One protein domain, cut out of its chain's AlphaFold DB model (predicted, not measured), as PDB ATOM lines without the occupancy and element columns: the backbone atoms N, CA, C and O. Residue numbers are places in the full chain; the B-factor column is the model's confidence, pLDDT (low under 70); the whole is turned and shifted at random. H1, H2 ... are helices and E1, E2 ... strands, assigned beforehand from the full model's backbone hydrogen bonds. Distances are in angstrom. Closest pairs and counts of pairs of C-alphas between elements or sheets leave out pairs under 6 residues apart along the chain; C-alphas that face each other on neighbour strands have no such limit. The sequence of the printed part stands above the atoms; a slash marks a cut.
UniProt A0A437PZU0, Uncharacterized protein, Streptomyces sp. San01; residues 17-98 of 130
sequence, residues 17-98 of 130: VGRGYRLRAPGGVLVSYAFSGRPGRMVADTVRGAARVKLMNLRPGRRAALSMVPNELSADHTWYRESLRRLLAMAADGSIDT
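What this domain is: This is residues 17 to 98 of the 130 residues of an uncharacterized protein of Streptomyces sp. San01 (UniProt A0A437PZU0). A small, loose body made of two short parallel strands, E1 and E2, with H2 packed along them and the short helix H1 at one end, continues into an arm of two helices, H3 and H4, that folds at a corner and leads away from that body. H4 stays apart from H1, H2 and both strands, and residues 74 to 79 and 89 to 94 stand free. The printed part has 82 residues with four named helices and two named strands, in the order H1, E1, H2, E2, H3, H4; the sheet has the order E1, E2 and is parallel, and the class is mostly helix. The whole is loose, with a radius of gyration of the C-alphas of 15.8 A and spans of 41 by 37 by 24 A.

How they stand to each other: H1, residues 17 to 22, comes closest to E1, residues 30 to 32, at the C-alphas of Tyr 21 and Leu 30, 6.1 A apart. H2, residues 42 to 56, and H1 are near each other, with 8 pairs of C-alphas within 10 A. E2, residues 64 to 66, is the parallel neighbour of E1, with 23 degrees between their directions; N 65 and O 30 are 2.8 A apart, and N 32 and O 65 are 2.9 A apart, both within hydrogen-bond range. H2 comes closest to E2 at the C-alphas of Val 53 and Ala 64, 6.0 A apart. E1, H2 and E2 form a strand-helix-strand unit, two parallel neighbour strands with a helix between them along the chain, and its crossover is right-handed. H3, residues 69 to 75, is apart from H1, E1 and H2. H4, residues 77 to 92, is close to H3 but not clearly touching, with the C-alphas of Leu 73 and Tyr 80 closest at 5.8 A; they run opposite ways at a steep tilt of 41 degrees. In H2, H3 and H4 every O i to N i+4 pair is within hydrogen-bond range, while in H1 it is 1 of 2.

Where its parts are: H1 begins at C-alpha 17, (-108.988, 73.512, 69.657), and is 8.9 A long. E1 measures 6.5 A and E2 7.0 A. H2 is 21.0 A from C-alpha 42, (-125.403, 78.321, 68.365), to C-alpha 56. H3 is 9.8 A long. H4 is 22.4 A long and ends at C-alpha 92, (-109.647, 98.654, 90.662).

The domain as a whole: The C-alphas of Pro 60 and Ala 92 are the two farthest apart, at 42.7 A. The printed part has no cut. No link is long, and those from E2 to H3 and from H3 to H4 are tight. The mean pLDDT of the printed part is 84.0; residue 17 and residues 36 to 37 are under 70.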
ATOM      1  N   VAL A  17    -108.966  74.620  68.684       68.44
ATOM      2  CA  VAL A  17    -108.988  73.512  69.657       68.44
ATOM      3  C   VAL A  17    -108.086  72.334  69.252       68.44
ATOM      4  O   VAL A  17    -107.366  71.777  70.076       68.44
ATOM      5  N   GLY A  18    -108.068  71.960  67.967       72.25
ATOM      6  CA  GLY A  18    -107.290  70.815  67.477       72.25
ATOM      7  C   GLY A  18    -105.781  71.071  67.416       72.25
ATOM      8  O   GLY A  18    -104.994  70.145  67.608       72.25
ATOM      9  N   ARG A  19    -105.353  72.319  67.168       77.31
ATOM     10  CA  ARG A  19    -103.934  72.698  67.281       77.31
ATOM     11  C   ARG A  19    -103.518  72.816  68.742       77.31
ATOM     12  O   ARG A  19    -102.515  72.213  69.105       77.31
ATOM     13  N   GLY A  20    -104.315  73.493  69.573       72.88
ATOM     14  CA  GLY A  20    -104.033  73.632  71.006       72.88
ATOM     15  C   GLY A  20    -103.852  72.280  71.701       72.88
ATOM     16  O   GLY A  20    -102.913  72.089  72.462       72.88
ATOM     17  N   TYR A  21    -104.669  71.287  71.342       73.75
ATOM     18  CA  TYR A  21    -104.539  69.927  71.870       73.75
ATOM     19  C   TYR A  21    -103.239  69.205  71.486       73.75
ATOM     20  O   TYR A  21    -102.800  68.313  72.208       73.75
ATOM     21  N   ARG A  22    -102.640  69.539  70.335       78.00
ATOM     22  CA  ARG A  22    -101.390  68.922  69.860       78.00
ATOM     23  C   ARG A  22    -100.144  69.587  70.432       78.00
ATOM     24  O   ARG A  22     -99.157  68.897  70.628       78.00
ATOM     25  N   LEU A  23    -100.201  70.890  70.702       81.44
ATOM     26  CA  LEU A  23     -99.070  71.686  71.196       81.44
ATOM     27  C   LEU A  23     -98.872  71.601  72.716       81.44
ATOM     28  O   LEU A  23     -97.994  72.250  73.273       81.44
ATOM     29  N   ARG A  24     -99.713  70.834  73.405       77.31
ATOM     30  CA  ARG A  24     -99.731  70.774  74.860       77.31
ATOM     31  C   ARG A  24     -98.633  69.850  75.387       77.31
ATOM     32  O   ARG A  24     -98.545  68.698  74.964       77.31
ATOM     33  N   ALA A  25     -97.885  70.322  76.382       80.19
ATOM     34  CA  ALA A  25     -96.928  69.505  77.120       80.19
ATOM     35  C   ALA A  25     -97.598  68.283  77.801       80.19
ATOM     36  O   ALA A  25     -98.817  68.303  78.067       80.19
ATOM     37  N   PRO A  26     -96.828  67.215  78.100       79.62
ATOM     38  CA  PRO A  26     -97.285  66.119  78.955       79.62
ATOM     39  C   PRO A  26     -97.892  66.655  80.261       79.62
ATOM     40  O   PRO A  26     -97.380  67.603  80.843       79.62
ATOM     41  N   GLY A  27     -99.033  66.105  80.685       80.56
ATOM     42  CA  GLY A  27     -99.731  66.545  81.904       80.56
ATOM     43  C   GLY A  27    -100.543  67.849  81.810       80.56
ATOM     44  O   GLY A  27    -101.356  68.097  82.696       80.56
ATOM     45  N   GLY A  28    -100.412  68.652  80.745       83.06
ATOM     46  CA  GLY A  28    -101.182  69.898  80.611       83.06
ATOM     47  C   GLY A  28    -102.705  69.691  80.522       83.06
ATOM     48  O   GLY A  28    -103.197  68.567  80.413       83.06
ATOM     49  N   VAL A  29    -103.483  70.775  80.469       87.62
ATOM     50  CA  VAL A  29    -104.934  70.730  80.195       87.62
ATOM     51  C   VAL A  29    -105.268  71.716  79.080       87.62
ATOM     52  O   VAL A  29    -104.828  72.860  79.111       87.62
ATOM     53  N   LEU A  30    -106.023  71.275  78.072       86.88
ATOM     54  CA  LEU A  30    -106.612  72.195  77.101       86.88
ATOM     55  C   LEU A  30    -107.929  72.718  77.668       86.88
ATOM     56  O   LEU A  30    -108.856  71.933  77.827       86.88
ATOM     57  N   VAL A  31    -108.042  74.016  77.926       85.94
ATOM     58  CA  VAL A  31    -109.301  74.624  78.375       85.94
ATOM     59  C   VAL A  31    -109.966  75.322  77.192       85.94
ATOM     60  O   VAL A  31    -109.370  76.194  76.564       85.94
ATOM     61  N   SER A  32    -111.190  74.920  76.863       84.88
ATOM     62  CA  SER A  32    -112.022  75.590  75.866       84.88
ATOM     63  C   SER A  32    -113.058  76.446  76.586       84.88
ATOM     64  O   SER A  32    -113.862  75.909  77.346       84.88
ATOM     65  N   TYR A  33    -113.027  77.760  76.347       82.31
ATOM     66  CA  TYR A  33    -113.863  78.735  77.061       82.31
ATOM     67  C   TYR A  33    -115.097  79.218  76.280       82.31
ATOM     68  O   TYR A  33    -115.968  79.883  76.831       82.31
ATOM     69  N   ALA A  34    -115.160  78.935  74.976       75.69
ATOM     70  CA  ALA A  34    -116.286  79.298  74.122       75.69
ATOM     71  C   ALA A  34    -116.263  78.518  72.801       75.69
ATOM     72  O   ALA A  34    -115.228  77.991  72.380       75.69
ATOM     73  N   PHE A  35    -117.399  78.535  72.103       75.69
ATOM     74  CA  PHE A  35    -117.509  78.116  70.711       75.69
ATOM     75  C   PHE A  35    -118.064  79.272  69.881       75.69
ATOM     76  O   PHE A  35    -119.114  79.822  70.202       75.69
ATOM     77  N   SER A  36    -117.372  79.639  68.801       69.25
ATOM     78  CA  SER A  36    -117.901  80.590  67.821       69.25
ATOM     79  C   SER A  36    -119.015  79.901  67.027       69.25
ATOM     80  O   SER A  36    -118.736  79.171  66.070       69.25
ATOM     81  N   GLY A  37    -120.255  80.059  67.481       65.62
ATOM     82  CA  GLY A  37    -121.436  79.508  66.824       65.62
ATOM     83  C   GLY A  37    -121.869  80.355  65.632       65.62
ATOM     84  O   GLY A  37    -121.683  81.572  65.621       65.62
ATOM     85  N   ARG A  38    -122.464  79.718  64.625       74.62
ATOM     86  CA  ARG A  38    -123.107  80.445  63.522       74.62
ATOM     87  C   ARG A  38    -124.457  81.011  63.992       74.62
ATOM     88  O   ARG A  38    -125.138  80.334  64.775       74.62
ATOM     89  N   PRO A  39    -124.886  82.190  63.499       71.94
ATOM     90  CA  PRO A  39    -126.237  82.690  63.747       71.94
ATOM     91  C   PRO A  39    -127.284  81.608  63.441       71.94
ATOM     92  O   PRO A  39    -127.194  80.913  62.428       71.94
ATOM     93  N   GLY A  40    -128.222  81.387  64.366       72.25
ATOM     94  CA  GLY A  40    -129.258  80.350  64.250       72.25
ATOM     95  C   GLY A  40    -128.809  78.900  64.501       72.25
ATOM     96  O   GLY A  40    -129.651  78.007  64.504       72.25
ATOM     97  N   ARG A  41    -127.517  78.621  64.743       76.56
ATOM     98  CA  ARG A  41    -127.005  77.259  65.040       76.56
ATOM     99  C   ARG A  41    -126.194  77.160  66.332       76.56
ATOM    100  O   ARG A  41    -125.573  76.132  66.592       76.56
ATOM    101  N   MET A  42    -126.237  78.195  67.167       72.75
ATOM    102  CA  MET A  42    -125.403  78.321  68.365       72.75
ATOM    103  C   MET A  42    -125.526  77.132  69.332       72.75
ATOM    104  O   MET A  42    -124.510  76.648  69.831       72.75
ATOM    105  N   VAL A  43    -126.740  76.612  69.548       78.62
ATOM    106  CA  VAL A  43    -126.974  75.441  70.414       78.62
ATOM    107  C   VAL A  43    -126.314  74.192  69.831       78.62
ATOM    108  O   VAL A  43    -125.540  73.525  70.513       78.62
ATOM    109  N   ALA A  44    -126.557  73.905  68.549       81.31
ATOM    110  CA  ALA A  44    -125.978  72.747  67.871       81.31
ATOM    111  C   ALA A  44    -124.440  72.814  67.834       81.31
ATOM    112  O   ALA A  44    -123.770  71.805  68.063       81.31
ATOM    113  N   ASP A  45    -123.878  74.000  67.595       81.94
ATOM    114  CA  ASP A  45    -122.432  74.224  67.586       81.94
ATOM    115  C   ASP A  45    -121.822  74.065  68.989       81.94
ATOM    116  O   ASP A  45    -120.761  73.451  69.129       81.94
ATOM    117  N   THR A  46    -122.515  74.532  70.032       80.94
ATOM    118  CA  THR A  46    -122.098  74.360  71.435       80.94
ATOM    119  C   THR A  46    -122.112  72.889  71.840       80.94
ATOM    120  O   THR A  46    -121.116  72.390  72.364       80.94
ATOM    121  N   VAL A  47    -123.191  72.160  71.535       83.94
ATOM    122  CA  VAL A  47    -123.306  70.720  71.822       83.94
ATOM    123  C   VAL A  47    -122.221  69.937  71.088       83.94
ATOM    124  O   VAL A  47    -121.522  69.122  71.691       83.94
ATOM    125  N   ARG A  48    -122.015  70.219  69.797       85.19
ATOM    126  CA  ARG A  48    -120.946  69.602  68.999       85.19
ATOM    127  C   ARG A  48    -119.566  69.892  69.589       85.19
ATOM    128  O   ARG A  48    -118.722  68.996  69.647       85.19
ATOM    129  N   GLY A  49    -119.327  71.129  70.017       83.31
ATOM    130  CA  GLY A  49    -118.093  71.541  70.674       83.31
ATOM    131  C   GLY A  49    -117.848  70.784  71.978       83.31
ATOM    132  O   GLY A  49    -116.765  70.227  72.175       83.31
ATOM    133  N   ALA A  50    -118.871  70.685  72.827       84.56
ATOM    134  CA  ALA A  50    -118.800  69.968  74.093       84.56
ATOM    135  C   ALA A  50    -118.546  68.465  73.894       84.56
ATOM    136  O   ALA A  50    -117.636  67.900  74.507       84.56
ATOM    137  N   ALA A  51    -119.277  67.832  72.971       86.62
ATOM    138  CA  ALA A  51    -119.082  66.430  72.607       86.62
ATOM    139  C   ALA A  51    -117.655  66.168  72.105       86.62
ATOM    140  O   ALA A  51    -117.020  65.184  72.493       86.62
ATOM    141  N   ARG A  52    -117.104  67.084  71.300       85.75
ATOM    142  CA  ARG A  52    -115.723  66.996  70.822       85.75
ATOM    143  C   ARG A  52    -114.711  67.075  71.964       85.75
ATOM    144  O   ARG A  52    -113.780  66.275  71.976       85.75
ATOM    145  N   VAL A  53    -114.881  67.990  72.919       85.12
ATOM    146  CA  VAL A  53    -113.988  68.077  74.089       85.12
ATOM    147  C   VAL A  53    -114.073  66.811  74.945       85.12
ATOM    148  O   VAL A  53    -113.038  66.285  75.350       85.12
ATOM    149  N   LYS A  54    -115.272  66.243  75.125       85.38
ATOM    150  CA  LYS A  54    -115.448  64.959  75.819       85.38
ATOM    151  C   LYS A  54    -114.718  63.816  75.107       85.38
ATOM    152  O   LYS A  54    -113.992  63.066  75.751       85.38
ATOM    153  N   LEU A  55    -114.824  63.732  73.780       86.88
ATOM    154  CA  LEU A  55    -114.109  62.735  72.974       86.88
ATOM    155  C   LEU A  55    -112.580  62.863  73.109       86.88
ATOM    156  O   LEU A  55    -111.861  61.866  73.107       86.88
ATOM    157  N   MET A  56    -112.065  64.083  73.272       83.06
ATOM    158  CA  MET A  56    -110.633  64.338  73.467       83.06
ATOM    159  C   MET A  56    -110.104  63.840  74.823       83.06
ATOM    160  O   MET A  56    -108.895  63.631  74.944       83.06
ATOM    161  N   ASN A  57    -110.972  63.605  75.812       83.81
ATOM    162  CA  ASN A  57    -110.603  63.003  77.098       83.81
ATOM    163  C   ASN A  57    -110.505  61.475  77.060       83.81
ATOM    164  O   ASN A  57    -109.975  60.888  77.996       83.81
ATOM    165  N   LEU A  58    -110.957  60.817  75.987       84.19
ATOM    166  CA  LEU A  58    -110.830  59.359  75.868       84.19
ATOM    167  C   LEU A  58    -109.390  58.902  75.587       84.19
ATOM    168  O   LEU A  58    -109.088  57.718  75.681       84.19
ATOM    169  N   ARG A  59    -108.487  59.818  75.214       78.44
ATOM    170  CA  ARG A  59    -107.087  59.478  74.940       78.44
ATOM    171  C   ARG A  59    -106.279  59.455  76.245       78.44
ATOM    172  O   ARG A  59    -106.216  60.494  76.907       78.44
ATOM    173  N   PRO A  60    -105.603  58.338  76.581       76.12
ATOM    174  CA  PRO A  60    -104.801  58.230  77.796       76.12
ATOM    175  C   PRO A  60    -103.755  59.346  77.904       76.12
ATOM    176  O   PRO A  60    -103.148  59.751  76.909       76.12
ATOM    177  N   GLY A  61    -103.568  59.877  79.114       75.50
ATOM    178  CA  GLY A  61    -102.606  60.955  79.389       75.50
ATOM    179  C   GLY A  61    -103.011  62.339  78.857       75.50
ATOM    180  O   GLY A  61    -102.237  63.297  78.959       75.50
ATOM    181  N   ARG A  62    -104.219  62.486  78.297       75.06
ATOM    182  CA  ARG A  62    -104.717  63.755  77.752       75.06
ATOM    183  C   ARG A  62    -105.978  64.221  78.475       75.06
ATOM    184  O   ARG A  62    -106.804  63.432  78.903       75.06
ATOM    185  N   ARG A  63    -106.071  65.539  78.639       82.31
ATOM    186  CA  ARG A  63    -107.095  66.258  79.403       82.31
ATOM    187  C   ARG A  63    -107.530  67.510  78.647       82.31
ATOM    188  O   ARG A  63    -106.704  68.337  78.246       82.31
ATOM    189  N   ALA A  64    -108.824  67.653  78.473       85.19
ATOM    190  CA  ALA A  64    -109.470  68.822  77.930       85.19
ATOM    191  C   ALA A  64    -110.662  69.174  78.826       85.19
ATOM    192  O   ALA A  64    -111.445  68.302  79.199       85.19
ATOM    193  N   ALA A  65    -110.775  70.442  79.189       84.50
ATOM    194  CA  ALA A  65    -111.836  70.969  80.029       84.50
ATOM    195  C   ALA A  65    -112.662  71.988  79.249       84.50
ATOM    196  O   ALA A  65    -112.178  72.641  78.319       84.50
ATOM    197  N   LEU A  66    -113.920  72.109  79.649       82.62
ATOM    198  CA  LEU A  66    -114.807  73.179  79.228       82.62
ATOM    199  C   LEU A  66    -114.973  74.108  80.414       82.62
ATOM    200  O   LEU A  66    -115.360  73.642  81.481       82.62
ATOM    201  N   SER A  67    -114.697  75.390  80.212       81.75
ATOM    202  CA  SER A  67    -115.061  76.428  81.170       81.75
ATOM    203  C   SER A  67    -116.086  77.320  80.494       81.75
ATOM    204  O   SER A  67    -115.800  77.977  79.501       81.75
ATOM    205  N   MET A  68    -117.324  77.259  80.962       80.19
ATOM    206  CA  MET A  68    -118.428  78.023  80.396       80.19
ATOM    207  C   MET A  68    -119.080  78.750  81.553       80.19
ATOM    208  O   MET A  68    -119.692  78.105  82.401       80.19
ATOM    209  N   VAL A  69    -118.967  80.078  81.570       79.00
ATOM    210  CA  VAL A  69    -119.449  80.906  82.686       79.00
ATOM    211  C   VAL A  69    -120.889  80.572  83.103       79.00
ATOM    212  O   VAL A  69    -121.103  80.420  84.299       79.00
ATOM    213  N   PRO A  70    -121.865  80.358  82.191       77.19
ATOM    214  CA  PRO A  70    -123.214  79.968  82.607       77.19
ATOM    215  C   PRO A  70    -123.263  78.650  83.392       77.19
ATOM    216  O   PRO A  70    -124.007  78.541  84.360       77.19
ATOM    217  N   ASN A  71    -122.457  77.660  82.994       77.69
ATOM    218  CA  ASN A  71    -122.399  76.362  83.661       77.69
ATOM    219  C   ASN A  71    -121.726  76.476  85.034       77.69
ATOM    220  O   ASN A  71    -122.234  75.933  86.008       77.69
ATOM    221  N   GLU A  72    -120.617  77.211  85.127       78.56
ATOM    222  CA  GLU A  72    -119.915  77.400  86.401       78.56
ATOM    223  C   GLU A  72    -120.738  78.239  87.387       78.56
ATOM    224  O   GLU A  72    -120.851  77.866  88.549       78.56
ATOM    225  N   LEU A  73    -121.418  79.286  86.904       83.25
ATOM    226  CA  LEU A  73    -122.371  80.066  87.696       83.25
ATOM    227  C   LEU A  73    -123.511  79.196  88.243       83.25
ATOM    228  O   LEU A  73    -123.902  79.358  89.396       83.25
ATOM    229  N   SER A  74    -124.053  78.287  87.424       82.94
ATOM    230  CA  SER A  74    -125.130  77.390  87.859       82.94
ATOM    231  C   SER A  74    -124.669  76.311  88.840       82.94
ATOM    232  O   SER A  74    -125.466  75.857  89.655       82.94
ATOM    233  N   ALA A  75    -123.402  75.896  88.758       88.19
ATOM    234  CA  ALA A  75    -122.840  74.842  89.594       88.19
ATOM    235  C   ALA A  75    -122.415  75.361  90.973       88.19
ATOM    236  O   ALA A  75    -122.652  74.686  91.972       88.19
ATOM    237  N   ASP A  76    -121.804  76.546  91.028       90.88
ATOM    238  CA  ASP A  76    -121.352  77.162  92.273       90.88
ATOM    239  C   ASP A  76    -121.433  78.693  92.193       90.88
ATOM    240  O   ASP A  76    -120.528  79.404  91.740       90.88
ATOM    241  N   HIS A  77    -122.564  79.215  92.659       92.19
ATOM    242  CA  HIS A  77    -122.819  80.649  92.671       92.19
ATOM    243  C   HIS A  77    -121.909  81.386  93.671       92.19
ATOM    244  O   HIS A  77    -121.530  82.534  93.422       92.19
ATOM    245  N   THR A  78    -121.526  80.748  94.781       94.12
ATOM    246  CA  THR A  78    -120.653  81.358  95.793       94.12
ATOM    247  C   THR A  78    -119.257  81.557  95.223       94.12
ATOM    248  O   THR A  78    -118.763  82.687  95.203       94.12
ATOM    249  N   TRP A  79    -118.679  80.500  94.646       91.38
ATOM    250  CA  TRP A  79    -117.391  80.559  93.959       91.38
ATOM    251  C   TRP A  79    -117.369  81.638  92.870       91.38
ATOM    252  O   TRP A  79    -116.407  82.408  92.771       91.38
ATOM    253  N   TYR A  80    -118.440  81.745  92.074       91.38
ATOM    254  CA  TYR A  80    -118.523  82.756  91.022       91.38
ATOM    255  C   TYR A  80    -118.504  84.178  91.595       91.38
ATOM    256  O   TYR A  80    -117.768  85.038  91.105       91.38
ATOM    257  N   ARG A  81    -119.289  84.438  92.649       93.88
ATOM    258  CA  ARG A  81    -119.352  85.761  93.295       93.88
ATOM    259  C   ARG A  81    -118.010  86.160  93.896       93.88
ATOM    260  O   ARG A  81    -117.591  87.305  93.725       93.88
ATOM    261  N   GLU A  82    -117.337  85.237  94.573       96.19
ATOM    262  CA  GLU A  82    -116.012  85.474  95.154       96.19
ATOM    263  C   GLU A  82    -114.962  85.746  94.075       96.19
ATOM    264  O   GLU A  82    -114.209  86.720  94.164       96.19
ATOM    265  N   SER A  83    -114.967  84.942  93.010       93.94
ATOM    266  CA  SER A  83    -114.062  85.105  91.871       93.94
ATOM    267  C   SER A  83    -114.271  86.449  91.175       93.94
ATOM    268  O   SER A  83    -113.306  87.177  90.931       93.94
ATOM    269  N   LEU A  84    -115.524  86.832  90.913       94.31
ATOM    270  CA  LEU A  84    -115.857  88.122  90.314       94.31
ATOM    271  C   LEU A  84    -115.430  89.288  91.212       94.31
ATOM    272  O   LEU A  84    -114.828  90.243  90.725       94.31
ATOM    273  N   ARG A  85    -115.686  89.207  92.525       97.06
ATOM    274  CA  ARG A  85    -115.254  90.232  93.486       97.06
ATOM    275  C   ARG A  85    -113.739  90.424  93.443       97.06
ATOM    276  O   ARG A  85    -113.277  91.562  93.434       97.06
ATOM    277  N   ARG A  86    -112.972  89.332  93.385       96.88
ATOM    278  CA  ARG A  86    -111.510  89.386  93.290       96.88
ATOM    279  C   ARG A  86    -111.043  90.021  91.981       96.88
ATOM    280  O   ARG A  86    -110.178  90.884  92.022       96.88
ATOM    281  N   LEU A  87    -111.633  89.643  90.846       95.38
ATOM    282  CA  LEU A  87    -111.296  90.234  89.545       95.38
ATOM    283  C   LEU A  87    -111.581  91.741  89.504       95.38
ATOM    284  O   LEU A  87    -110.777  92.499  88.973       95.38
ATOM    285  N   LEU A  88    -112.696  92.184  90.089       95.88
ATOM    286  CA  LEU A  88    -113.031  93.607  90.176       95.88
ATOM    287  C   LEU A  88    -112.070  94.372  91.090       95.88
ATOM    288  O   LEU A  88    -111.676  95.480  90.746       95.88
ATOM    289  N   ALA A  89    -111.669  93.783  92.221       97.44
ATOM    290  CA  ALA A  89    -110.651  94.375  93.088       97.44
ATOM    291  C   ALA A  89    -109.315  94.531  92.346       97.44
ATOM    292  O   ALA A  89    -108.745  95.614  92.357       97.44
ATOM    293  N   MET A  90    -108.901  93.494  91.611       97.50
ATOM    294  CA  MET A  90    -107.688  93.516  90.791       97.50
ATOM    295  C   MET A  90    -107.742  94.567  89.670       97.50
ATOM    296  O   MET A  90    -106.739  95.176  89.316       97.50
ATOM    297  N   ALA A  91    -108.918  94.786  89.076       95.25
ATOM    298  CA  ALA A  91    -109.091  95.847  88.087       95.25
ATOM    299  C   ALA A  91    -109.037  97.238  88.739       95.25
ATOM    300  O   ALA A  91    -108.456  98.160  88.176       95.25
ATOM    301  N   ALA A  92    -109.624  97.390  89.930       95.75
ATOM    302  CA  ALA A  92    -109.647  98.654  90.662       95.75
ATOM    303  C   ALA A  92    -108.266  99.053  91.210       95.75
ATOM    304  O   ALA A  92    -107.947 100.239  91.233       95.75
ATOM    305  N   ASP A  93    -107.454  98.082  91.636       96.62
ATOM    306  CA  ASP A  93    -106.089  98.308  92.130       96.62
ATOM    307  C   ASP A  93    -105.018  98.331  91.022       96.62
ATOM    308  O   ASP A  93    -103.854  98.628  91.292       96.62
ATOM    309  N   GLY A  94    -105.407  98.060  89.772       95.62
ATOM    310  CA  GLY A  94    -104.524  98.092  88.606       95.62
ATOM    311  C   GLY A  94    -103.622  96.866  88.440       95.62
ATOM    312  O   GLY A  94    -102.751  96.870  87.571       95.62
ATOM    313  N   SER A  95    -103.810  95.801  89.225       97.06
ATOM    314  CA  SER A  95    -103.073  94.540  89.051       97.06
ATOM    315  C   SER A  95    -103.450  93.782  87.774       97.06
ATOM    316  O   SER A  95    -102.675  92.937  87.315       97.06
ATOM    317  N   ILE A  96    -104.604  94.089  87.171       95.38
ATOM    318  CA  ILE A  96    -104.954  93.665  85.809       95.38
ATOM    319  C   ILE A  96    -105.317  94.861  84.936       95.38
ATOM    320  O   ILE A  96    -106.051  95.752  85.353       95.38
ATOM    321  N   ASP A  97    -104.844  94.833  83.691       92.19
ATOM    322  CA  ASP A  97    -105.237  95.796  82.667       92.19
ATOM    323  C   ASP A  97    -106.487  95.305  81.925       92.19
ATOM    324  O   ASP A  97    -106.554  94.166  81.445       92.19
ATOM    325  N   THR A  98    -107.495  96.168  81.826       89.06
ATOM    326  CA  THR A  98    -108.736  95.885  81.107       89.06
ATOM    327  C   THR A  98    -108.736  96.600  79.764       89.06
ATOM    328  O   THR A  98    -108.988  97.800  79.680       89.06
TER     329      THR A  98